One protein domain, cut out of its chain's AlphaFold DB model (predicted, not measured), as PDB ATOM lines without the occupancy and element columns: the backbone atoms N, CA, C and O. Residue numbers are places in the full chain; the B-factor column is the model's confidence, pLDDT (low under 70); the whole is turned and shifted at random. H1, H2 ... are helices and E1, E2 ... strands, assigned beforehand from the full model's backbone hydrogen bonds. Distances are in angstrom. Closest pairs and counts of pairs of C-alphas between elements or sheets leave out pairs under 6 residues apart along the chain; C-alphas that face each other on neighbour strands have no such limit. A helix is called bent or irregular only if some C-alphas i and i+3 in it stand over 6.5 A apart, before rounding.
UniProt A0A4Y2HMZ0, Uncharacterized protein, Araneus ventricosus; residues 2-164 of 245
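What this domain is: This is residues 2 to 164 of the 245 residues of an uncharacterized protein of Araneus ventricosus (UniProt A0A4Y2HMZ0). A body of two small sheets, the strongly twisted meander E7, E8, E9 with the parallel pair E3 and E6 beside it, continues into an open extension of loops, the hairpin E4 and E5 and the short helices H4, H5 and H6, which makes much of the length. Beyond the parallel pair, as seen from the meander, lie the hairpin E1 and E2 and the helix H1. The 163 printed residues have six named helices and nine named strands, in the order E1 E2 E3 H1 E4 E5 H2 E6 H3 E7 E8 E9 H4 H5 H6; the class is mixed, helices and strands, with under half of the residues in named elements. The whole is only just compact, close to loose, with a radius of gyration of the C-alphas of 18.3 A and spans of 60 by 46 by 29 A.

Where its parts are: E1 is residues 2 to 4, from C-alpha 2 at (148.956, -63.865, 59.350); E2 is 10 to 12 and E3 15 to 17. H1 is residues 28 to 34, E4 44 to 48, 12.9 A long, and E5 52 to 56, 12.5 A. H2 is residues 69 to 77, 12.0 A, E6 94 to 96 and H3 98 to 104. E7 is residues 105 to 111, 15.4 A, E8 116 to 121, 16.1 A, and E9 124 to 129, 17.0 A. H4 is residues 138 to 143, H5 151 to 154 and H6 157 to 160, ending at C-alpha 160 at (114.282, -56.294, 35.680).

How they stand to each other: E7, E8 and E9 form a meander, each strand the antiparallel neighbour of the one before, with N 110 and O 118 2.8 A apart and N 119 and O 126 2.8 A apart. H3 only grazes this sheet with residues 101 to 104; H2 only grazes it with residues 71 to 75. E3 is near E9 and is the parallel neighbour of E6, N 16 and O 94 being 2.9 A apart. Residues 25 to 26 pair antiparallel with residues 94 to 95 of E6. The hairpin E1 and E2 has N 3 and O 11 2.8 A apart, and the hairpin E4 and E5 has N 54 and O 46 3.0 A apart. H1 and E1 are apart, only just, at 8.5 A. The closest C-alphas of E5 and H6 are Leu 52 and Val 159, 6.3 A. H4 is apart from E4, E5 and H6, for instance. Every O i to N i+4 pair is within hydrogen-bond range in H1, H2 and H4; the irregular H3, with C-alphas 99 and 102 7.3 A apart, has 1 of 3, and 2 of 4 O i to N i+3 pairs; H5 and H6 are too short for an O i to N i+4 pair.

The domain as a whole: The C-alphas farthest apart, Arg 77 and Ser 164, are 60.0 A apart. The printed part has no cut; the links E5 to H2 and H2 to E6 are long. Residues 134 to 139 stand free. The mean pLDDT of the printed part is 75.1, and 64 residues are under 70, among them 43 to 57 and 131 to 164.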
ATOM      1  N   HIS A   2     148.080 -65.016  59.090       68.44
ATOM      2  CA  HIS A   2     148.956 -63.865  59.350       68.44
ATOM      3  C   HIS A   2     149.598 -63.389  58.041       68.44
ATOM      4  O   HIS A   2     150.126 -64.201  57.285       68.44
ATOM      5  N   LEU A   3     149.544 -62.087  57.775       68.06
ATOM      6  CA  LEU A   3     150.324 -61.416  56.740       68.06
ATOM      7  C   LEU A   3     151.518 -60.718  57.382       68.06
ATOM      8  O   LEU A   3     151.379 -60.088  58.429       68.06
ATOM      9  N   GLN A   4     152.678 -60.810  56.740       68.06
ATOM     10  CA  GLN A   4     153.859 -60.061  57.145       68.06
ATOM     11  C   GLN A   4     153.820 -58.669  56.507       68.06
ATOM     12  O   GLN A   4     153.656 -58.528  55.297       68.06
ATOM     13  N   MET A   5     153.931 -57.648  57.346       65.31
ATOM     14  CA  MET A   5     153.917 -56.240  56.974       65.31
ATOM     15  C   MET A   5     155.336 -55.769  56.631       65.31
ATOM     16  O   MET A   5     156.316 -56.366  57.078       65.31
ATOM     17  N   ALA A   6     155.451 -54.669  55.878       59.38
ATOM     18  CA  ALA A   6     156.735 -54.114  55.432       59.38
ATOM     19  C   ALA A   6     157.713 -53.790  56.584       59.38
ATOM     20  O   ALA A   6     158.922 -53.838  56.401       59.38
ATOM     21  N   GLU A   7     157.197 -53.517  57.785       61.66
ATOM     22  CA  GLU A   7     157.983 -53.220  58.992       61.66
ATOM     23  C   GLU A   7     158.294 -54.476  59.835       61.66
ATOM     24  O   GLU A   7     158.677 -54.378  60.997       61.66
ATOM     25  N   GLY A   8     158.079 -55.679  59.293       66.75
ATOM     26  CA  GLY A   8     158.285 -56.947  60.001       66.75
ATOM     27  C   GLY A   8     157.174 -57.312  60.994       66.75
ATOM     28  O   GLY A   8     157.153 -58.432  61.501       66.75
ATOM     29  N   GLN A   9     156.211 -56.416  61.235       67.25
ATOM     30  CA  GLN A   9     155.000 -56.723  61.996       67.25
ATOM     31  C   GLN A   9     154.169 -57.803  61.300       67.25
ATOM     32  O   GLN A   9     154.046 -57.813  60.081       67.25
ATOM     33  N   GLN A  10     153.547 -58.692  62.071       74.56
ATOM     34  CA  GLN A  10     152.548 -59.619  61.548       74.56
ATOM     35  C   GLN A  10     151.151 -59.099  61.852       74.56
ATOM     36  O   GLN A  10     150.841 -58.751  62.991       74.56
ATOM     37  N   LYS A  11     150.291 -59.083  60.836       77.56
ATOM     38  CA  LYS A  11     148.884 -58.740  60.986       77.56
ATOM     39  C   LYS A  11     148.018 -59.954  60.717       77.56
ATOM     40  O   LYS A  11     148.120 -60.585  59.667       77.56
ATOM     41  N   LEU A  12     147.136 -60.266  61.658       80.38
ATOM     42  CA  LEU A  12     146.093 -61.242  61.407       80.38
ATOM     43  C   LEU A  12     145.054 -60.635  60.464       80.38
ATOM     44  O   LEU A  12     144.583 -59.524  60.678       80.38
ATOM     45  N   ILE A  13     144.696 -61.389  59.433       84.06
ATOM     46  CA  ILE A  13     143.582 -61.069  58.552       84.06
ATOM     47  C   ILE A  13     142.676 -62.282  58.366       84.06
ATOM     48  O   ILE A  13     143.106 -63.447  58.430       84.06
ATOM     49  N   ARG A  14     141.406 -61.987  58.099       87.06
ATOM     50  CA  ARG A  14     140.415 -62.970  57.679       87.06
ATOM     51  C   ARG A  14     140.411 -63.058  56.157       87.06
ATOM     52  O   ARG A  14     140.352 -62.035  55.472       87.06
ATOM     53  N   ALA A  15     140.485 -64.281  55.648       88.38
ATOM     54  CA  ALA A  15     140.522 -64.566  54.223       88.38
ATOM     55  C   ALA A  15     139.380 -65.505  53.834       88.38
ATOM     56  O   ALA A  15     138.959 -66.329  54.644       88.38
ATOM     57  N   VAL A  16     138.913 -65.395  52.594       89.06
ATOM     58  CA  VAL A  16     137.969 -66.334  51.985       89.06
ATOM     59  C   VAL A  16     138.599 -66.972  50.757       89.06
ATOM     60  O   VAL A  16     139.299 -66.308  49.992       89.06
ATOM     61  N   MET A  17     138.355 -68.263  50.573       89.44
ATOM     62  CA  MET A  17     138.701 -68.976  49.349       89.44
ATOM     63  C   MET A  17     137.469 -69.013  48.457       89.44
ATOM     64  O   MET A  17     136.435 -69.541  48.859       89.44
ATOM     65  N   ASP A  18     137.577 -68.441  47.264       88.12
ATOM     66  CA  ASP A  18     136.471 -68.347  46.319       88.12
ATOM     67  C   ASP A  18     136.910 -68.845  44.942       88.12
ATOM     68  O   ASP A  18     137.516 -68.127  44.150       88.12
ATOM     69  N   SER A  19     136.583 -70.105  44.659       86.44
ATOM     70  CA  SER A  19     136.841 -70.722  43.353       86.44
ATOM     71  C   SER A  19     136.045 -70.086  42.204       86.44
ATOM     72  O   SER A  19     136.441 -70.231  41.049       86.44
ATOM     73  N   GLY A  20     134.953 -69.367  42.501       85.44
ATOM     74  CA  GLY A  20     134.182 -68.618  41.509       85.44
ATOM     75  C   GLY A  20     134.881 -67.335  41.060       85.44
ATOM     76  O   GLY A  20     134.621 -66.837  39.963       85.44
ATOM     77  N   SER A  21     135.818 -66.828  41.862       85.25
ATOM     78  CA  SER A  21     136.651 -65.693  41.489       85.25
ATOM     79  C   SER A  21     137.873 -66.145  40.693       85.25
ATOM     80  O   SER A  21     138.672 -66.959  41.151       85.25
ATOM     81  N   GLN A  22     138.085 -65.559  39.514       87.50
ATOM     82  CA  GLN A  22     139.268 -65.844  38.690       87.50
ATOM     83  C   GLN A  22     140.562 -65.273  39.287       87.50
ATOM     84  O   GLN A  22     141.642 -65.810  39.051       87.50
ATOM     85  N   SER A  23     140.453 -64.214  40.090       89.88
ATOM     86  CA  SER A  23     141.586 -63.474  40.645       89.88
ATOM     87  C   SER A  23     141.512 -63.381  42.164       89.88
ATOM     88  O   SER A  23     140.461 -63.564  42.777       89.88
ATOM     89  N   SER A  24     142.653 -63.082  42.777       90.31
ATOM     90  CA  SER A  24     142.759 -62.830  44.214       90.31
ATOM     91  C   SER A  24     142.755 -61.325  44.479       90.31
ATOM     92  O   SER A  24     143.329 -60.565  43.700       90.31
ATOM     93  N   TYR A  25     142.135 -60.905  45.578       89.06
ATOM     94  CA  TYR A  25     141.937 -59.495  45.915       89.06
ATOM     95  C   TYR A  25     142.255 -59.238  47.379       89.06
ATOM     96  O   TYR A  25     141.956 -60.057  48.241       89.06
ATOM     97  N   VAL A  26     142.812 -58.071  47.669       88.19
ATOM     98  CA  VAL A  26     143.094 -57.607  49.028       88.19
ATOM     99  C   VAL A  26     142.434 -56.251  49.233       88.19
ATOM    100  O   VAL A  26     142.415 -55.418  48.330       88.19
ATOM    101  N   SER A  27     141.838 -56.047  50.407       86.19
ATOM    102  CA  SER A  27     141.096 -54.818  50.691       86.19
ATOM    103  C   SER A  27     142.038 -53.616  50.745       86.19
ATOM    104  O   SER A  27     143.154 -53.720  51.263       86.19
ATOM    105  N   GLU A  28     141.564 -52.460  50.283       82.56
ATOM    106  CA  GLU A  28     142.324 -51.203  50.287       82.56
ATOM    107  C   GLU A  28     142.852 -50.861  51.690       82.56
ATOM    108  O   GLU A  28     144.019 -50.517  51.849       82.56
ATOM    109  N   LYS A  29     142.041 -51.104  52.728       82.81
ATOM    110  CA  LYS A  29     142.413 -50.973  54.148       82.81
ATOM    111  C   LYS A  29     143.721 -51.692  54.494       82.81
ATOM    112  O   LYS A  29     144.534 -51.150  55.240       82.81
ATOM    113  N   ILE A  30     143.920 -52.906  53.979       83.50
ATOM    114  CA  ILE A  30     145.140 -53.684  54.219       83.50
ATOM    115  C   ILE A  30     146.297 -53.166  53.363       83.50
ATOM    116  O   ILE A  30     147.404 -53.063  53.879       83.50
ATOM    117  N   ILE A  31     146.056 -52.770  52.111       82.81
ATOM    118  CA  ILE A  31     147.085 -52.163  51.248       82.81
ATOM    119  C   ILE A  31     147.670 -50.893  51.880       82.81
ATOM    120  O   ILE A  31     148.892 -50.765  51.975       82.81
ATOM    121  N   THR A  32     146.817 -49.998  52.387       84.06
ATOM    122  CA  THR A  32     147.249 -48.768  53.066       84.06
ATOM    123  C   THR A  32     148.099 -49.076  54.297       84.06
ATOM    124  O   THR A  32     149.130 -48.446  54.514       84.06
ATOM    125  N   GLN A  33     147.705 -50.075  55.091       81.50
ATOM    126  CA  GLN A  33     148.451 -50.481  56.286       81.50
ATOM    127  C   GLN A  33     149.776 -51.165  55.946       81.50
ATOM    128  O   GLN A  33     150.753 -50.992  56.665       81.50
ATOM    129  N   LEU A  34     149.815 -51.929  54.850       78.38
ATOM    130  CA  LEU A  34     151.030 -52.557  54.334       78.38
ATOM    131  C   LEU A  34     152.010 -51.544  53.735       78.38
ATOM    132  O   LEU A  34     153.143 -51.929  53.451       78.38
ATOM    133  N   LYS A  35     151.587 -50.286  53.525       79.50
ATOM    134  CA  LYS A  35     152.320 -49.279  52.739       79.50
ATOM    135  C   LYS A  35     152.735 -49.831  51.367       79.50
ATOM    136  O   LYS A  35     153.787 -49.486  50.837       79.50
ATOM    137  N   ALA A  36     151.912 -50.719  50.811       75.69
ATOM    138  CA  ALA A  36     152.159 -51.352  49.526       75.69
ATOM    139  C   ALA A  36     151.513 -50.536  48.403       75.69
ATOM    140  O   ALA A  36     150.457 -49.929  48.587       75.69
ATOM    141  N   SER A  37     152.116 -50.558  47.220       76.75
ATOM    142  CA  SER A  37     151.473 -50.074  46.002       76.75
ATOM    143  C   SER A  37     150.624 -51.201  45.398       76.75
ATOM    144  O   SER A  37     151.131 -52.307  45.186       76.75
ATOM    145  N   PRO A  38     149.323 -50.977  45.133       78.38
ATOM    146  CA  PRO A  38     148.507 -51.981  44.470       78.38
ATOM    147  C   PRO A  38     149.020 -52.182  43.041       78.38
ATOM    148  O   PRO A  38     149.257 -51.219  42.317       78.38
ATOM    149  N   LEU A  39     149.153 -53.441  42.617       77.88
ATOM    150  CA  LEU A  39     149.503 -53.767  41.230       77.88
ATOM    151  C   LEU A  39     148.424 -53.266  40.256       77.88
ATOM    152  O   LEU A  39     148.721 -52.820  39.152       77.88
ATOM    153  N   ARG A  40     147.163 -53.365  40.679       77.94
ATOM    154  CA  ARG A  40     145.986 -52.880  39.970       77.94
ATOM    155  C   ARG A  40     144.878 -52.611  40.982       77.94
ATOM    156  O   ARG A  40     144.700 -53.391  41.916       77.94
ATOM    157  N   THR A  41     144.129 -51.538  40.769       76.75
ATOM    158  CA  THR A  41     142.910 -51.246  41.525       76.75
ATOM    159  C   THR A  41     141.716 -51.688  40.699       76.75
ATOM    160  O   THR A  41     141.586 -51.299  39.541       76.75
ATOM    161  N   GLU A  42     140.858 -52.511  41.290       71.81
ATOM    162  CA  GLU A  42     139.633 -52.994  40.663       71.81
ATOM    163  C   GLU A  42     138.461 -52.611  41.551       71.81
ATOM    164  O   GLU A  42     138.485 -52.850  42.760       71.81
ATOM    165  N   THR A  43     137.423 -52.039  40.952       68.00
ATOM    166  CA  THR A  43     136.179 -51.784  41.669       68.00
ATOM    167  C   THR A  43     135.290 -53.008  41.540       68.00
ATOM    168  O   THR A  43     134.925 -53.395  40.429       68.00
ATOM    169  N   VAL A  44     134.920 -53.618  42.668       65.06
ATOM    170  CA  VAL A  44     133.976 -54.738  42.666       65.06
ATOM    171  C   VAL A  44     132.598 -54.192  42.293       65.06
ATOM    172  O   VAL A  44     132.042 -53.344  42.997       65.06
ATOM    173  N   ILE A  45     132.074 -54.653  41.156       62.66
ATOM    174  CA  ILE A  45     130.746 -54.294  40.659       62.66
ATOM    175  C   ILE A  45     129.824 -55.486  40.884       62.66
ATOM    176  O   ILE A  45     129.940 -56.504  40.201       62.66
ATOM    177  N   HIS A  46     128.873 -55.341  41.801       59.69
ATOM    178  CA  HIS A  46     127.744 -56.262  41.879       59.69
ATOM    179  C   HIS A  46     126.686 -55.795  40.882       59.69
ATOM    180  O   HIS A  46     126.159 -54.688  41.012       59.69
ATOM    181  N   ALA A  47     126.409 -56.621  39.873       53.12
ATOM    182  CA  ALA A  47     125.345 -56.387  38.908       53.12
ATOM    183  C   ALA A  47     124.151 -57.287  39.239       53.12
ATOM    184  O   ALA A  47     124.261 -58.509  39.153       53.12
ATOM    185  N   LEU A  48     123.012 -56.696  39.598       54.28
ATOM    186  CA  LEU A  48     121.759 -57.442  39.709       54.28
ATOM    187  C   LEU A  48     121.028 -57.374  38.362       54.28
ATOM    188  O   LEU A  48     120.768 -56.279  37.863       54.28
ATOM    189  N   PHE A  49     120.779 -58.540  37.756       52.84
ATOM    190  CA  PHE A  49     120.123 -58.701  36.445       52.84
ATOM    191  C   PHE A  49     120.715 -57.840  35.307       52.84
ATOM    192  O   PHE A  49     120.049 -57.549  34.323       52.84
ATOM    193  N   GLY A  50     121.987 -57.440  35.421       53.19
ATOM    194  CA  GLY A  50     122.699 -56.664  34.399       53.19
ATOM    195  C   GLY A  50     122.407 -55.158  34.374       53.19
ATOM    196  O   GLY A  50     123.110 -54.446  33.658       53.19
ATOM    197  N   VAL A  51     121.451 -54.655  35.167       50.59
ATOM    198  CA  VAL A  51     121.005 -53.249  35.084       50.59
ATOM    199  C   VAL A  51     121.528 -52.392  36.237       50.59
ATOM    200  O   VAL A  51     122.061 -51.307  36.012       50.59
ATOM    201  N   LEU A  52     121.458 -52.881  37.478       55.66
ATOM    202  CA  LEU A  52     121.961 -52.128  38.628       55.66
ATOM    203  C   LEU A  52     123.397 -52.505  38.957       55.66
ATOM    204  O   LEU A  52     123.652 -53.610  39.431       55.66
ATOM    205  N   LYS A  53     124.319 -51.559  38.758       57.59
ATOM    206  CA  LYS A  53     125.716 -51.662  39.188       57.59
ATOM    207  C   LYS A  53     125.885 -50.994  40.547       57.59
ATOM    208  O   LYS A  53     125.740 -49.779  40.662       57.59
ATOM    209  N   PHE A  54     126.236 -51.776  41.557       59.00
ATOM    210  CA  PHE A  54     126.643 -51.253  42.856       59.00
ATOM    211  C   PHE A  54     128.157 -51.338  42.991       59.00
ATOM    212  O   PHE A  54     128.747 -52.399  42.786       59.00
ATOM    213  N   PHE A  55     128.774 -50.210  43.341       62.72
ATOM    214  CA  PHE A  55     130.189 -50.150  43.675       62.72
ATOM    215  C   PHE A  55     130.367 -50.486  45.148       62.72
ATOM    216  O   PHE A  55     129.795 -49.820  46.014       62.72
ATOM    217  N   GLN A  56     131.178 -51.499  45.432       63.97
ATOM    218  CA  GLN A  56     131.456 -51.908  46.799       63.97
ATOM    219  C   GLN A  56     132.950 -51.788  47.099       63.97
ATOM    220  O   GLN A  56     133.795 -52.230  46.326       63.97
ATOM    221  N   LYS A  57     133.271 -51.169  48.243       66.00
ATOM    222  CA  LYS A  57     134.649 -51.080  48.764       66.00
ATOM    223  C   LYS A  57     135.092 -52.350  49.500       66.00
ATOM    224  O   LYS A  57     136.282 -52.571  49.694       66.00
ATOM    225  N   LEU A  58     134.130 -53.155  49.945       70.69
ATOM    226  CA  LEU A  58     134.362 -54.411  50.653       70.69
ATOM    227  C   LEU A  58     134.495 -55.555  49.648       70.69
ATOM    228  O   LEU A  58     133.727 -55.621  48.694       70.69
ATOM    229  N   ILE A  59     135.424 -56.476  49.912       75.38
ATOM    230  CA  ILE A  59     135.619 -57.694  49.109       75.38
ATOM    231  C   ILE A  59     134.364 -58.564  49.122       75.38
ATOM    232  O   ILE A  59     133.948 -59.091  48.097       75.38
ATOM    233  N   CYS A  60     133.762 -58.729  50.296       70.06
ATOM    234  CA  CYS A  60     132.481 -59.392  50.431       70.06
ATOM    235  C   CYS A  60     131.695 -58.781  51.589       70.06
ATOM    236  O   CYS A  60     132.253 -58.121  52.470       70.06
ATOM    237  N   GLY A  61     130.388 -59.032  51.592       65.19
ATOM    238  CA  GLY A  61     129.546 -58.715  52.736       65.19
ATOM    239  C   GLY A  61     129.872 -59.548  53.980       65.19
ATOM    240  O   GLY A  61     130.803 -60.356  53.991       65.19
ATOM    241  N   PHE A  62     129.075 -59.373  55.033       68.31
ATOM    242  CA  PHE A  62     129.154 -60.175  56.254       68.31
ATOM    243  C   PHE A  62     129.109 -61.672  55.925       68.31
ATOM    244  O   PHE A  62     128.173 -62.160  55.290       68.31
ATOM    245  N   LYS A  63     130.132 -62.402  56.376       73.00
ATOM    246  CA  LYS A  63     130.159 -63.863  56.353       73.00
ATOM    247  C   LYS A  63     130.148 -64.368  57.792       73.00
ATOM    248  O   LYS A  63     131.093 -64.045  58.522       73.00
ATOM    249  N   PRO A  64     129.129 -65.140  58.206       73.50
ATOM    250  CA  PRO A  64     129.108 -65.708  59.546       73.50
ATOM    251  C   PRO A  64     130.305 -66.643  59.747       73.50
ATOM    252  O   PRO A  64     130.867 -67.182  58.789       73.50
ATOM    253  N   ARG A  65     130.736 -66.783  61.000       79.19
ATOM    254  CA  ARG A  65     131.753 -67.759  61.402       79.19
ATOM    255  C   ARG A  65     131.077 -69.096  61.697       79.19
ATOM    256  O   ARG A  65     129.862 -69.161  61.883       79.19
ATOM    257  N   ILE A  66     131.867 -70.164  61.763       80.12
ATOM    258  CA  ILE A  66     131.370 -71.441  62.278       80.12
ATOM    259  C   ILE A  66     131.253 -71.313  63.796       80.12
ATOM    260  O   ILE A  66     132.259 -71.314  64.501       80.12
ATOM    261  N   GLU A  67     130.020 -71.192  64.281       78.50
ATOM    262  CA  GLU A  67     129.700 -71.078  65.714       78.50
ATOM    263  C   GLU A  67     129.192 -72.398  66.315       78.50
ATOM    264  O   GLU A  67     129.109 -72.542  67.536       78.50
ATOM    265  N   ASN A  68     128.867 -73.386  65.471       83.69
ATOM    266  CA  ASN A  68     128.374 -74.679  65.929       83.69
ATOM    267  C   ASN A  68     129.463 -75.411  66.736       83.69
ATOM    268  O   ASN A  68     130.502 -75.811  66.206       83.69
ATOM    269  N   LYS A  69     129.192 -75.606  68.032       86.31
ATOM    270  CA  LYS A  69     130.108 -76.247  68.981       86.31
ATOM    271  C   LYS A  69     130.422 -77.698  68.623       86.31
ATOM    272  O   LYS A  69     131.535 -78.129  68.898       86.31
ATOM    273  N   GLU A  70     129.494 -78.431  68.016       89.38
ATOM    274  CA  GLU A  70     129.705 -79.824  67.601       89.38
ATOM    275  C   GLU A  70     130.778 -79.898  66.519       89.38
ATOM    276  O   GLU A  70     131.772 -80.597  66.693       89.38
ATOM    277  N   ILE A  71     130.661 -79.059  65.484       89.12
ATOM    278  CA  ILE A  71     131.657 -78.954  64.407       89.12
ATOM    279  C   ILE A  71     133.015 -78.510  64.971       89.12
ATOM    280  O   ILE A  71     134.054 -79.074  64.635       89.12
ATOM    281  N   LEU A  72     133.034 -77.523  65.874       89.44
ATOM    282  CA  LEU A  72     134.278 -77.058  66.504       89.44
ATOM    283  C   LEU A  72     134.935 -78.136  67.379       89.44
ATOM    284  O   LEU A  72     136.164 -78.232  67.423       89.44
ATOM    285  N   ASN A  73     134.142 -78.956  68.069       91.56
ATOM    286  CA  ASN A  73     134.638 -80.089  68.846       91.56
ATOM    287  C   ASN A  73     135.137 -81.217  67.937       91.56
ATOM    288  O   ASN A  73     136.170 -81.819  68.233       91.56
ATOM    289  N   GLU A  74     134.458 -81.475  66.818       94.25
ATOM    290  CA  GLU A  74     134.896 -82.440  65.814       94.25
ATOM    291  C   GLU A  74     136.255 -82.045  65.223       94.25
ATOM    292  O   GLU A  74     137.177 -82.860  65.208       94.25
ATOM    293  N   LEU A  75     136.417 -80.778  64.827       93.06
ATOM    294  CA  LEU A  75     137.684 -80.234  64.331       93.06
ATOM    295  C   LEU A  75     138.821 -80.457  65.339       93.06
ATOM    296  O   LEU A  75     139.874 -80.987  64.979       93.06
ATOM    297  N   LYS A  76     138.589 -80.158  66.625       92.94
ATOM    298  CA  LYS A  76     139.564 -80.419  67.700       92.94
ATOM    299  C   LYS A  76     139.889 -81.907  67.840       92.94
ATOM    300  O   LYS A  76     141.062 -82.264  67.937       92.94
ATOM    301  N   ARG A  77     138.877 -82.783  67.815       95.56
ATOM    302  CA  ARG A  77     139.044 -84.247  67.890       95.56
ATOM    303  C   ARG A  77     139.880 -84.780  66.725       95.56
ATOM    304  O   ARG A  77     140.707 -85.666  66.928       95.56
ATOM    305  N   LYS A  78     139.705 -84.213  65.530       95.12
ATOM    306  CA  LYS A  78     140.489 -84.541  64.329       95.12
ATOM    307  C   LYS A  78     141.833 -83.809  64.250       95.12
ATOM    308  O   LYS A  78     142.523 -83.936  63.246       95.12
ATOM    309  N   LYS A  79     142.233 -83.093  65.311       94.00
ATOM    310  CA  LYS A  79     143.488 -82.323  65.399       94.00
ATOM    311  C   LYS A  79     143.625 -81.258  64.300       94.00
ATOM    312  O   LYS A  79     144.732 -80.946  63.871       94.00
ATOM    313  N   ILE A  80     142.502 -80.695  63.861       93.06
ATOM    314  CA  ILE A  80     142.452 -79.602  62.890       93.06
ATOM    315  C   ILE A  80     142.432 -78.273  63.650       93.06
ATOM    316  O   ILE A  80     141.469 -77.963  64.354       93.06
ATOM    317  N   ASP A  81     143.490 -77.477  63.491       87.75
ATOM    318  CA  ASP A  81     143.555 -76.124  64.050       87.75
ATOM    319  C   ASP A  81     142.805 -75.131  63.150       87.75
ATOM    320  O   ASP A  81     143.306 -74.674  62.117       87.75
ATOM    321  N   PHE A  82     141.562 -74.827  63.527       87.50
ATOM    322  CA  PHE A  82     140.688 -73.929  62.783       87.50
ATOM    323  C   PHE A  82     140.618 -72.539  63.423       87.50
ATOM    324  O   PHE A  82     140.000 -72.325  64.470       87.50
ATOM    325  N   THR A  83     141.213 -71.564  62.737       82.62
ATOM    326  CA  THR A  83     141.434 -70.214  63.279       82.62
ATOM    327  C   THR A  83     140.260 -69.243  63.093       82.62
ATOM    328  O   THR A  83     140.248 -68.189  63.732       82.62
ATOM    329  N   ASP A  84     139.251 -69.573  62.273       81.38
ATOM    330  CA  ASP A  84     138.127 -68.673  61.953       81.38
ATOM    331  C   ASP A  84     136.907 -68.823  62.891       81.38
ATOM    332  O   ASP A  84     135.768 -68.613  62.482       81.38
ATOM    333  N   SER A  85     137.122 -69.141  64.170       70.62
ATOM    334  CA  SER A  85     136.061 -69.530  65.120       70.62
ATOM    335  C   SER A  85     135.774 -68.537  66.264       70.62
ATOM    336  O   SER A  85     134.640 -68.492  66.729       70.62
ATOM    337  N   PHE A  86     136.735 -67.707  66.708       60.03
ATOM    338  CA  PHE A  86     136.600 -66.980  67.997       60.03
ATOM    339  C   PHE A  86     137.131 -65.530  68.043       60.03
ATOM    340  O   PHE A  86     137.432 -65.030  69.124       60.03
ATOM    341  N   ARG A  87     137.313 -64.834  66.910       64.56
ATOM    342  CA  ARG A  87     137.957 -63.497  66.903       64.56
ATOM    343  C   ARG A  87     137.032 -62.363  66.448       64.56
ATOM    344  O   ARG A  87     136.181 -62.555  65.583       64.56
ATOM    345  N   ASN A  88     137.271 -61.167  67.001       61.69
ATOM    346  CA  ASN A  88     136.452 -59.957  66.824       61.69
ATOM    347  C   ASN A  88     136.477 -59.359  65.403       61.69
ATOM    348  O   ASN A  88     135.611 -58.558  65.064       61.69
ATOM    349  N   GLU A  89     137.443 -59.721  64.555       64.19
ATOM    350  CA  GLU A  89     137.517 -59.222  63.173       64.19
ATOM    351  C   GLU A  89     136.507 -59.933  62.273       64.19
ATOM    352  O   GLU A  89     136.686 -61.085  61.889       64.19
ATOM    353  N   THR A  90     135.410 -59.261  61.943       66.06
ATOM    354  CA  THR A  90     134.311 -59.834  61.150       66.06
ATOM    355  C   THR A  90     134.530 -59.709  59.643       66.06
ATOM    356  O   THR A  90     134.063 -60.552  58.875       66.06
ATOM    357  N   GLU A  91     135.264 -58.682  59.223       80.25
ATOM    358  CA  GLU A  91     135.473 -58.312  57.825       80.25
ATOM    359  C   GLU A  91     136.480 -59.241  57.132       80.25
ATOM    360  O   GLU A  91     137.547 -59.531  57.668       80.25
ATOM    361  N   ILE A  92     136.156 -59.695  55.919       85.06
ATOM    362  CA  ILE A  92     137.099 -60.432  55.071       85.06
ATOM    363  C   ILE A  92     137.940 -59.424  54.298       85.06
ATOM    364  O   ILE A  92     137.423 -58.616  53.527       85.06
ATOM    365  N   ASN A  93     139.255 -59.491  54.494       87.00
ATOM    366  CA  ASN A  93     140.198 -58.544  53.906       87.00
ATOM    367  C   ASN A  93     141.044 -59.138  52.774       87.00
ATOM    368  O   ASN A  93     141.787 -58.397  52.126       87.00
ATOM    369  N   LEU A  94     140.928 -60.443  52.531       88.94
ATOM    370  CA  LEU A  94     141.611 -61.159  51.459       88.94
ATOM    371  C   LEU A  94     140.653 -62.167  50.816       88.94
ATOM    372  O   LEU A  94     140.069 -62.999  51.505       88.94
ATOM    373  N   LEU A  95     140.524 -62.117  49.495       91.00
ATOM    374  CA  LEU A  95     139.903 -63.161  48.690       91.00
ATOM    375  C   LEU A  95     140.989 -63.878  47.903       91.00
ATOM    376  O   LEU A  95     141.784 -63.246  47.208       91.00
ATOM    377  N   ILE A  96     141.000 -65.199  48.003       91.25
ATOM    378  CA  ILE A  96     141.887 -66.079  47.252       91.25
ATOM    379  C   ILE A  96     141.068 -66.690  46.121       91.25
ATOM    380  O   ILE A  96     140.182 -67.510  46.365       91.25
ATOM    381  N   GLY A  97     141.373 -66.270  44.897       91.62
ATOM    382  CA  GLY A  97     140.736 -66.764  43.682       91.62
ATOM    383  C   GLY A  97     141.410 -68.004  43.100       91.62
ATOM    384  O   GLY A  97     142.470 -68.454  43.551       91.62
ATOM    385  N   ALA A  98     140.814 -68.524  42.031       91.88
ATOM    386  CA  ALA A  98     141.263 -69.706  41.302       91.88
ATOM    387  C   ALA A  98     142.709 -69.594  40.778       91.88
ATOM    388  O   ALA A  98     143.413 -70.601  40.703       91.88
ATOM    389  N   ASN A  99     143.191 -68.380  40.491       92.81
ATOM    390  CA  ASN A  99     144.566 -68.135  40.047       92.81
ATOM    391  C   ASN A  99     145.651 -68.588  41.045       92.81
ATOM    392  O   ASN A  99     146.786 -68.858  40.634       92.81
ATOM    393  N   VAL A 100     145.334 -68.662  42.343       92.06
ATOM    394  CA  VAL A 100     146.285 -69.065  43.398       92.06
ATOM    395  C   VAL A 100     145.784 -70.261  44.212       92.06
ATOM    396  O   VAL A 100     146.604 -71.024  44.722       92.06
ATOM    397  N   LEU A 101     144.468 -70.483  44.293       90.19
ATOM    398  CA  LEU A 101     143.850 -71.502  45.148       90.19
ATOM    399  C   LEU A 101     144.439 -72.911  44.954       90.19
ATOM    400  O   LEU A 101     144.803 -73.576  45.927       90.19
ATOM    401  N   GLY A 102     144.622 -73.339  43.700       88.81
ATOM    402  CA  GLY A 102     145.210 -74.648  43.389       88.81
ATOM    403  C   GLY A 102     146.657 -74.802  43.874       88.81
ATOM    404  O   GLY A 102     147.058 -75.884  44.280       88.81
ATOM    405  N   LYS A 103     147.436 -73.711  43.915       91.94
ATOM    406  CA  LYS A 103     148.832 -73.717  44.396       91.94
ATOM    407  C   LYS A 103     148.941 -73.762  45.921       91.94
ATOM    408  O   LYS A 103     150.009 -74.091  46.449       91.94
ATOM    409  N   LEU A 104     147.882 -73.348  46.615       92.56
ATOM    410  CA  LEU A 104     147.815 -73.300  48.075       92.56
ATOM    411  C   LEU A 104     147.304 -74.604  48.676       92.56
ATOM    412  O   LEU A 104     147.677 -74.912  49.803       92.56
ATOM    413  N   SER A 105     146.484 -75.348  47.940       90.38
ATOM    414  CA  SER A 105     145.927 -76.627  48.383       90.38
ATOM    415  C   SER A 105     147.038 -77.668  48.548       90.38
ATOM    416  O   SER A 105     147.880 -77.809  47.662       90.38
ATOM    417  N   THR A 106     147.063 -78.387  49.674       92.94
ATOM    418  CA  THR A 106     148.047 -79.469  49.903       92.94
ATOM    419  C   THR A 106     147.549 -80.824  49.400       92.94
ATOM    420  O   THR A 106     148.346 -81.738  49.218       92.94
ATOM    421  N   GLY A 107     146.242 -80.942  49.151       91.12
ATOM    422  CA  GLY A 107     145.575 -82.193  48.788       91.12
ATOM    423  C   GLY A 107     145.031 -82.964  49.993       91.12
ATOM    424  O   GLY A 107     144.217 -83.861  49.806       91.12
ATOM    425  N   ASN A 108     145.406 -82.584  51.219       93.81
ATOM    426  CA  ASN A 108     144.850 -83.193  52.420       93.81
ATOM    427  C   ASN A 108     143.427 -82.682  52.654       93.81
ATOM    428  O   ASN A 108     143.184 -81.478  52.790       93.81
ATOM    429  N   THR A 109     142.488 -83.618  52.714       94.50
ATOM    430  CA  THR A 109     141.076 -83.353  52.968       94.50
ATOM    431  C   THR A 109     140.589 -84.229  54.112       94.50
ATOM    432  O   THR A 109     141.010 -85.372  54.280       94.50
ATOM    433  N   VAL A 110     139.711 -83.671  54.937       95.56
ATOM    434  CA  VAL A 110     139.075 -84.369  56.047       95.56
ATOM    435  C   VAL A 110     137.587 -84.089  55.968       95.56
ATOM    436  O   VAL A 110     137.146 -82.951  56.123       95.56
ATOM    437  N   GLU A 111     136.815 -85.136  55.720       94.06
ATOM    438  CA  GLU A 111     135.362 -85.063  55.792       94.06
ATOM    439  C   GLU A 111     134.929 -84.857  57.247       94.06
ATOM    440  O   GLU A 111     135.490 -85.450  58.178       94.06
ATOM    441  N   LEU A 112     133.968 -83.967  57.438       91.44
ATOM    442  CA  LEU A 112     133.369 -83.619  58.717       91.44
ATOM    443  C   LEU A 112     131.893 -84.011  58.696       91.44
ATOM    444  O   LEU A 112     131.313 -84.288  57.643       91.44
ATOM    445  N   GLU A 113     131.270 -84.003  59.864       87.69
ATOM    446  CA  GLU A 113     129.836 -84.220  59.975       87.69
ATOM    447  C   GLU A 113     129.049 -83.149  59.205       87.69
ATOM    448  O   GLU A 113     129.547 -82.068  58.862       87.69
ATOM    449  N   TYR A 114     127.789 -83.467  58.910       83.94
ATOM    450  CA  TYR A 114     126.856 -82.545  58.267       83.94
ATOM    451  C   TYR A 114     127.246 -82.100  56.847       83.94
ATOM    452  O   TYR A 114     126.821 -81.034  56.404       83.94
ATOM    453  N   GLY A 115     128.034 -82.905  56.122       86.00
ATOM    454  CA  GLY A 115     128.425 -82.623  54.735       86.00
ATOM    455  C   GLY A 115     129.461 -81.504  54.601       86.00
ATOM    456  O   GLY A 115     129.550 -80.854  53.554       86.00
ATOM    457  N   LEU A 116     130.218 -81.244  55.669       90.12
ATOM    458  CA  LEU A 116     131.342 -80.318  55.660       90.12
ATOM    459  C   LEU A 116     132.640 -81.039  55.276       90.12
ATOM    460  O   LEU A 116     132.821 -82.233  55.493       90.12
ATOM    461  N   THR A 117     133.589 -80.302  54.712       93.00
ATOM    462  CA  THR A 117     134.922 -80.822  54.385       93.00
ATOM    463  C   THR A 117     135.975 -79.801  54.767       93.00
ATOM    464  O   THR A 117     135.972 -78.677  54.269       93.00
ATOM    465  N   ALA A 118     136.897 -80.189  55.638       93.69
ATOM    466  CA  ALA A 118     138.099 -79.420  55.898       93.69
ATOM    467  C   ALA A 118     139.156 -79.745  54.838       93.69
ATOM    468  O   ALA A 118     139.449 -80.907  54.574       93.69
ATOM    469  N   ILE A 119     139.741 -78.716  54.240       93.12
ATOM    470  CA  ILE A 119     140.833 -78.821  53.276       93.12
ATOM    471  C   ILE A 119     142.032 -78.088  53.859       93.12
ATOM    472  O   ILE A 119     141.929 -76.933  54.292       93.12
ATOM    473  N   GLU A 120     143.174 -78.760  53.874       93.69
ATOM    474  CA  GLU A 120     144.421 -78.148  54.291       93.69
ATOM    475  C   GLU A 120     145.029 -77.342  53.145       93.69
ATOM    476  O   GLU A 120     145.083 -77.750  51.978       93.69
ATOM    477  N   THR A 121     145.529 -76.167  53.504       92.06
ATOM    478  CA  THR A 121     146.302 -75.324  52.606       92.06
ATOM    479  C   THR A 121     147.610 -74.919  53.263       92.06
ATOM    480  O   THR A 121     147.763 -74.984  54.482       92.06
ATOM    481  N   LYS A 122     148.531 -74.375  52.467       91.00
ATOM    482  CA  LYS A 122     149.778 -73.756  52.951       91.00
ATOM    483  C   LYS A 122     149.558 -72.610  53.953       91.00
ATOM    484  O   LYS A 122     150.516 -72.142  54.554       91.00
ATOM    485  N   LEU A 123     148.320 -72.135  54.109       87.75
ATOM    486  CA  LEU A 123     147.926 -71.039  54.997       87.75
ATOM    487  C   LEU A 123     147.146 -71.521  56.235       87.75
ATOM    488  O   LEU A 123     146.706 -70.694  57.035       87.75
ATOM    489  N   GLY A 124     146.967 -72.838  56.379       90.19
ATOM    490  CA  GLY A 124     146.151 -73.478  57.406       90.19
ATOM    491  C   GLY A 124     144.896 -74.147  56.842       90.19
ATOM    492  O   GLY A 124     144.693 -74.237  55.626       90.19
ATOM    493  N   TRP A 125     144.050 -74.629  57.748       92.06
ATOM    494  CA  TRP A 125     142.839 -75.371  57.414       92.06
ATOM    495  C   TRP A 125     141.666 -74.451  57.074       92.06
ATOM    496  O   TRP A 125     141.401 -73.472  57.773       92.06
ATOM    497  N   THR A 126     140.942 -74.794  56.010       90.69
ATOM    498  CA  THR A 126     139.711 -74.119  55.572       90.69
ATOM    499  C   THR A 126     138.571 -75.124  55.515       90.69
ATOM    500  O   THR A 126     138.778 -76.253  55.086       90.69
ATOM    501  N   VAL A 127     137.371 -74.731  55.937       90.62
ATOM    502  CA  VAL A 127     136.189 -75.605  55.932       90.62
ATOM    503  C   VAL A 127     135.242 -75.184  54.811       90.62
ATOM    504  O   VAL A 127     134.913 -74.006  54.680       90.62
ATOM    505  N   PHE A 128     134.810 -76.159  54.019       87.19
ATOM    506  CA  PHE A 128     133.854 -76.046  52.924       87.19
ATOM    507  C   PHE A 128     132.599 -76.865  53.216       87.19
ATOM    508  O   PHE A 128     132.593 -77.720  54.099       87.19
ATOM    509  N   GLY A 129     131.562 -76.642  52.415       82.19
ATOM    510  CA  GLY A 129     130.329 -77.419  52.454       82.19
ATOM    511  C   GLY A 129     129.191 -76.692  53.152       82.19
ATOM    512  O   GLY A 129     129.352 -75.631  53.761       82.19
ATOM    513  N   LYS A 130     128.003 -77.272  53.022       70.31
ATOM    514  CA  LYS A 130     126.795 -76.778  53.665       70.31
ATOM    515  C   LYS A 130     126.571 -77.624  54.907       70.31
ATOM    516  O   LYS A 130     126.022 -78.711  54.791       70.31
ATOM    517  N   GLY A 131     126.968 -77.107  56.066       66.31
ATOM    518  CA  GLY A 131     126.563 -77.701  57.336       66.31
ATOM    519  C   GLY A 131     125.040 -77.769  57.364       66.31
ATOM    520  O   GLY A 131     124.383 -76.794  56.996       66.31
ATOM    521  N   SER A 132     124.472 -78.915  57.720       60.69
ATOM    522  CA  SER A 132     123.029 -79.097  57.851       60.69
ATOM    523  C   SER A 132     122.484 -78.199  58.964       60.69
ATOM    524  O   SER A 132     122.334 -78.590  60.118       60.69
ATOM    525  N   CYS A 133     122.203 -76.947  58.631       54.41
ATOM    526  CA  CYS A 133     121.318 -76.113  59.410       54.41
ATOM    527  C   CYS A 133     119.884 -76.486  59.013       54.41
ATOM    528  O   CYS A 133     119.480 -76.332  57.861       54.41
ATOM    529  N   GLU A 134     119.095 -76.977  59.968       53.97
ATOM    530  CA  GLU A 134     117.700 -77.404  59.756       53.97
ATOM    531  C   GLU A 134     116.751 -76.267  59.326       53.97
ATOM    532  O   GLU A 134     115.571 -76.499  59.079       53.97
ATOM    533  N   LYS A 135     117.238 -75.026  59.197       52.88
ATOM    534  CA  LYS A 135     116.464 -73.881  58.705       52.88
ATOM    535  C   LYS A 135     117.328 -72.994  57.816       52.88
ATOM    536  O   LYS A 135     117.865 -71.975  58.249       52.88
ATOM    537  N   ASP A 136     117.435 -73.379  56.549       50.16
ATOM    538  CA  ASP A 136     117.868 -72.484  55.478       50.16
ATOM    539  C   ASP A 136     116.812 -71.382  55.309       50.16
ATOM    540  O   ASP A 136     115.910 -71.461  54.473       50.16
ATOM    541  N   ASN A 137     116.901 -70.318  56.105       50.53
ATOM    542  CA  ASN A 137     116.178 -69.100  55.779       50.53
ATOM    543  C   ASN A 137     116.778 -68.568  54.470       50.53
ATOM    544  O   ASN A 137     117.924 -68.119  54.437       50.53
ATOM    545  N   ILE A 138     115.993 -68.613  53.390       52.59
ATOM    546  CA  ILE A 138     116.327 -68.116  52.040       52.59
ATOM    547  C   ILE A 138     116.955 -66.704  52.100       52.59
ATOM    548  O   ILE A 138     117.837 -66.363  51.308       52.59
ATOM    549  N   LEU A 139     116.573 -65.915  53.108       43.91
ATOM    550  CA  LEU A 139     117.106 -64.588  53.415       43.91
ATOM    551  C   LEU A 139     118.623 -64.567  53.705       43.91
ATOM    552  O   LEU A 139     119.321 -63.675  53.225       43.91
ATOM    553  N   THR A 140     119.163 -65.554  54.426       48.91
ATOM    554  CA  THR A 140     120.603 -65.646  54.744       48.91
ATOM    555  C   THR A 140     121.424 -65.918  53.481       48.91
ATOM    556  O   THR A 140     122.529 -65.401  53.314       48.91
ATOM    557  N   ARG A 141     120.853 -66.677  52.537       46.25
ATOM    558  CA  ARG A 141     121.470 -66.993  51.242       46.25
ATOM    559  C   ARG A 141     121.460 -65.796  50.281       46.25
ATOM    560  O   ARG A 141     122.435 -65.608  49.554       46.25
ATOM    561  N   LEU A 142     120.417 -64.962  50.321       44.16
ATOM    562  CA  LEU A 142     120.344 -63.681  49.596       44.16
ATOM    563  C   LEU A 142     121.279 -62.617  50.191       44.16
ATOM    564  O   LEU A 142     121.956 -61.907  49.450       44.16
ATOM    565  N   SER A 143     121.397 -62.560  51.522       47.88
ATOM    566  CA  SER A 143     122.317 -61.652  52.224       47.88
ATOM    567  C   SER A 143     123.780 -61.828  51.787       47.88
ATOM    568  O   SER A 143     124.529 -60.854  51.732       47.88
ATOM    569  N   MET A 144     124.173 -63.038  51.361       47.72
ATOM    570  CA  MET A 144     125.503 -63.291  50.794       47.72
ATOM    571  C   MET A 144     125.804 -62.524  49.496       47.72
ATOM    572  O   MET A 144     126.982 -62.372  49.181       47.72
ATOM    573  N   HIS A 145     124.783 -62.080  48.754       47.62
ATOM    574  CA  HIS A 145     124.911 -61.429  47.441       47.62
ATOM    575  C   HIS A 145     124.437 -59.971  47.420       47.62
ATOM    576  O   HIS A 145     124.647 -59.273  46.429       47.62
ATOM    577  N   SER A 146     123.793 -59.493  48.484       50.81
ATOM    578  CA  SER A 146     123.195 -58.160  48.517       50.81
ATOM    579  C   SER A 146     123.470 -57.496  49.855       50.81
ATOM    580  O   SER A 146     122.707 -57.634  50.806       50.81
ATOM    581  N   MET A 147     124.558 -56.734  49.919       50.47
ATOM    582  CA  MET A 147     124.656 -55.671  50.909       50.47
ATOM    583  C   MET A 147     124.265 -54.353  50.243       50.47
ATOM    584  O   MET A 147     124.839 -53.969  49.230       50.47
ATOM    585  N   ASN A 148     123.267 -53.690  50.833       53.88
ATOM    586  CA  ASN A 148     122.738 -52.365  50.481       53.88
ATOM    587  C   ASN A 148     121.905 -52.218  49.196       53.88
ATOM    588  O   ASN A 148     121.805 -51.108  48.671       53.88
ATOM    589  N   VAL A 149     121.216 -53.263  48.727       55.09
ATOM    590  CA  VAL A 149     120.070 -53.039  47.825       55.09
ATOM    591  C   VAL A 149     118.816 -52.928  48.689       55.09
ATOM    592  O   VAL A 149     118.401 -53.939  49.258       55.09
ATOM    593  N   PRO A 150     118.224 -51.731  48.865       61.03
ATOM    594  CA  PRO A 150     116.972 -51.628  49.597       61.03
ATOM    595  C   PRO A 150     115.913 -52.444  48.851       61.03
ATOM    596  O   PRO A 150     115.867 -52.438  47.621       61.03
ATOM    597  N   ILE A 151     115.107 -53.211  49.589       64.44
ATOM    598  CA  ILE A 151     114.226 -54.240  49.013       64.44
ATOM    599  C   ILE A 151     113.277 -53.678  47.954       64.44
ATOM    600  O   ILE A 151     112.978 -54.351  46.975       64.44
ATOM    601  N   ASN A 152     112.871 -52.416  48.096       64.50
ATOM    602  CA  ASN A 152     112.052 -51.713  47.116       64.50
ATOM    603  C   ASN A 152     112.725 -51.606  45.737       64.50
ATOM    604  O   ASN A 152     112.021 -51.648  44.737       64.50
ATOM    605  N   LYS A 153     114.060 -51.530  45.660       63.88
ATOM    606  CA  LYS A 153     114.796 -51.571  44.389       63.88
ATOM    607  C   LYS A 153     114.785 -52.955  43.747       63.88
ATOM    608  O   LYS A 153     114.843 -53.028  42.532       63.88
ATOM    609  N   LEU A 154     114.665 -54.048  44.504       60.88
ATOM    610  CA  LEU A 154     114.579 -55.394  43.909       60.88
ATOM    611  C   LEU A 154     113.300 -55.585  43.077       60.88
ATOM    612  O   LEU A 154     113.296 -56.391  42.153       60.88
ATOM    613  N   TRP A 155     112.246 -54.829  43.393       61.75
ATOM    614  CA  TRP A 155     110.935 -54.901  42.743       61.75
ATOM    615  C   TRP A 155     110.694 -53.791  41.714       61.75
ATOM    616  O   TRP A 155     109.609 -53.706  41.142       61.75
ATOM    617  N   GLN A 156     111.674 -52.918  41.478       60.62
ATOM    618  CA  GLN A 156     111.556 -51.895  40.444       60.62
ATOM    619  C   GLN A 156     111.683 -52.551  39.066       60.62
ATOM    620  O   GLN A 156     112.654 -53.251  38.795       60.62
ATOM    621  N   LEU A 157     110.712 -52.305  38.184       54.47
ATOM    622  CA  LEU A 157     110.684 -52.852  36.819       54.47
ATOM    623  C   LEU A 157     111.951 -52.495  36.024       54.47
ATOM    624  O   LEU A 157     112.480 -53.338  35.302       54.47
ATOM    625  N   GLU A 158     112.516 -51.308  36.269       53.72
ATOM    626  CA  GLU A 158     113.800 -50.876  35.702       53.72
ATOM    627  C   GLU A 158     114.940 -51.857  36.027       53.72
ATOM    628  O   GLU A 158     115.808 -52.109  35.198       53.72
ATOM    629  N   VAL A 159     114.915 -52.480  37.209       50.78
ATOM    630  CA  VAL A 159     115.924 -53.449  37.674       50.78
ATOM    631  C   VAL A 159     115.766 -54.810  37.003       50.78
ATOM    632  O   VAL A 159     116.744 -55.544  36.875       50.78
ATOM    633  N   LEU A 160     114.566 -55.122  36.512       54.12
ATOM    634  CA  LEU A 160     114.282 -56.294  35.680       54.12
ATOM    635  C   LEU A 160     114.549 -56.034  34.188       54.12
ATOM    636  O   LEU A 160     114.307 -56.915  33.364       54.12
ATOM    637  N   GLY A 161     115.043 -54.843  33.829       51.94
ATOM    638  CA  GLY A 161     115.247 -54.440  32.436       51.94
ATOM    639  C   GLY A 161     113.948 -54.087  31.707       51.94
ATOM    640  O   GLY A 161     113.929 -54.067  30.480       51.94
ATOM    641  N   ILE A 162     112.872 -53.817  32.450       55.16
ATOM    642  CA  ILE A 162     111.575 -53.400  31.922       55.16
ATOM    643  C   ILE A 162     111.443 -51.900  32.201       55.16
ATOM    644  O   ILE A 162     111.116 -51.478  33.309       55.16
ATOM    645  N   SER A 163     111.760 -51.075  31.208       56.66
ATOM    646  CA  SER A 163     111.490 -49.634  31.254       56.66
ATOM    647  C   SER A 163     109.983 -49.363  31.286       56.66
ATOM    648  O   SER A 163     109.184 -50.186  30.834       56.66
ATOM    649  N   SER A 164     109.582 -48.200  31.809       55.69
ATOM    650  CA  SER A 164     108.207 -47.728  31.652       55.69
ATOM    651  C   SER A 164     107.865 -47.656  30.163       55.69
ATOM    652  O   SER A 164     108.606 -47.069  29.375       55.69
TER     653      SER A 164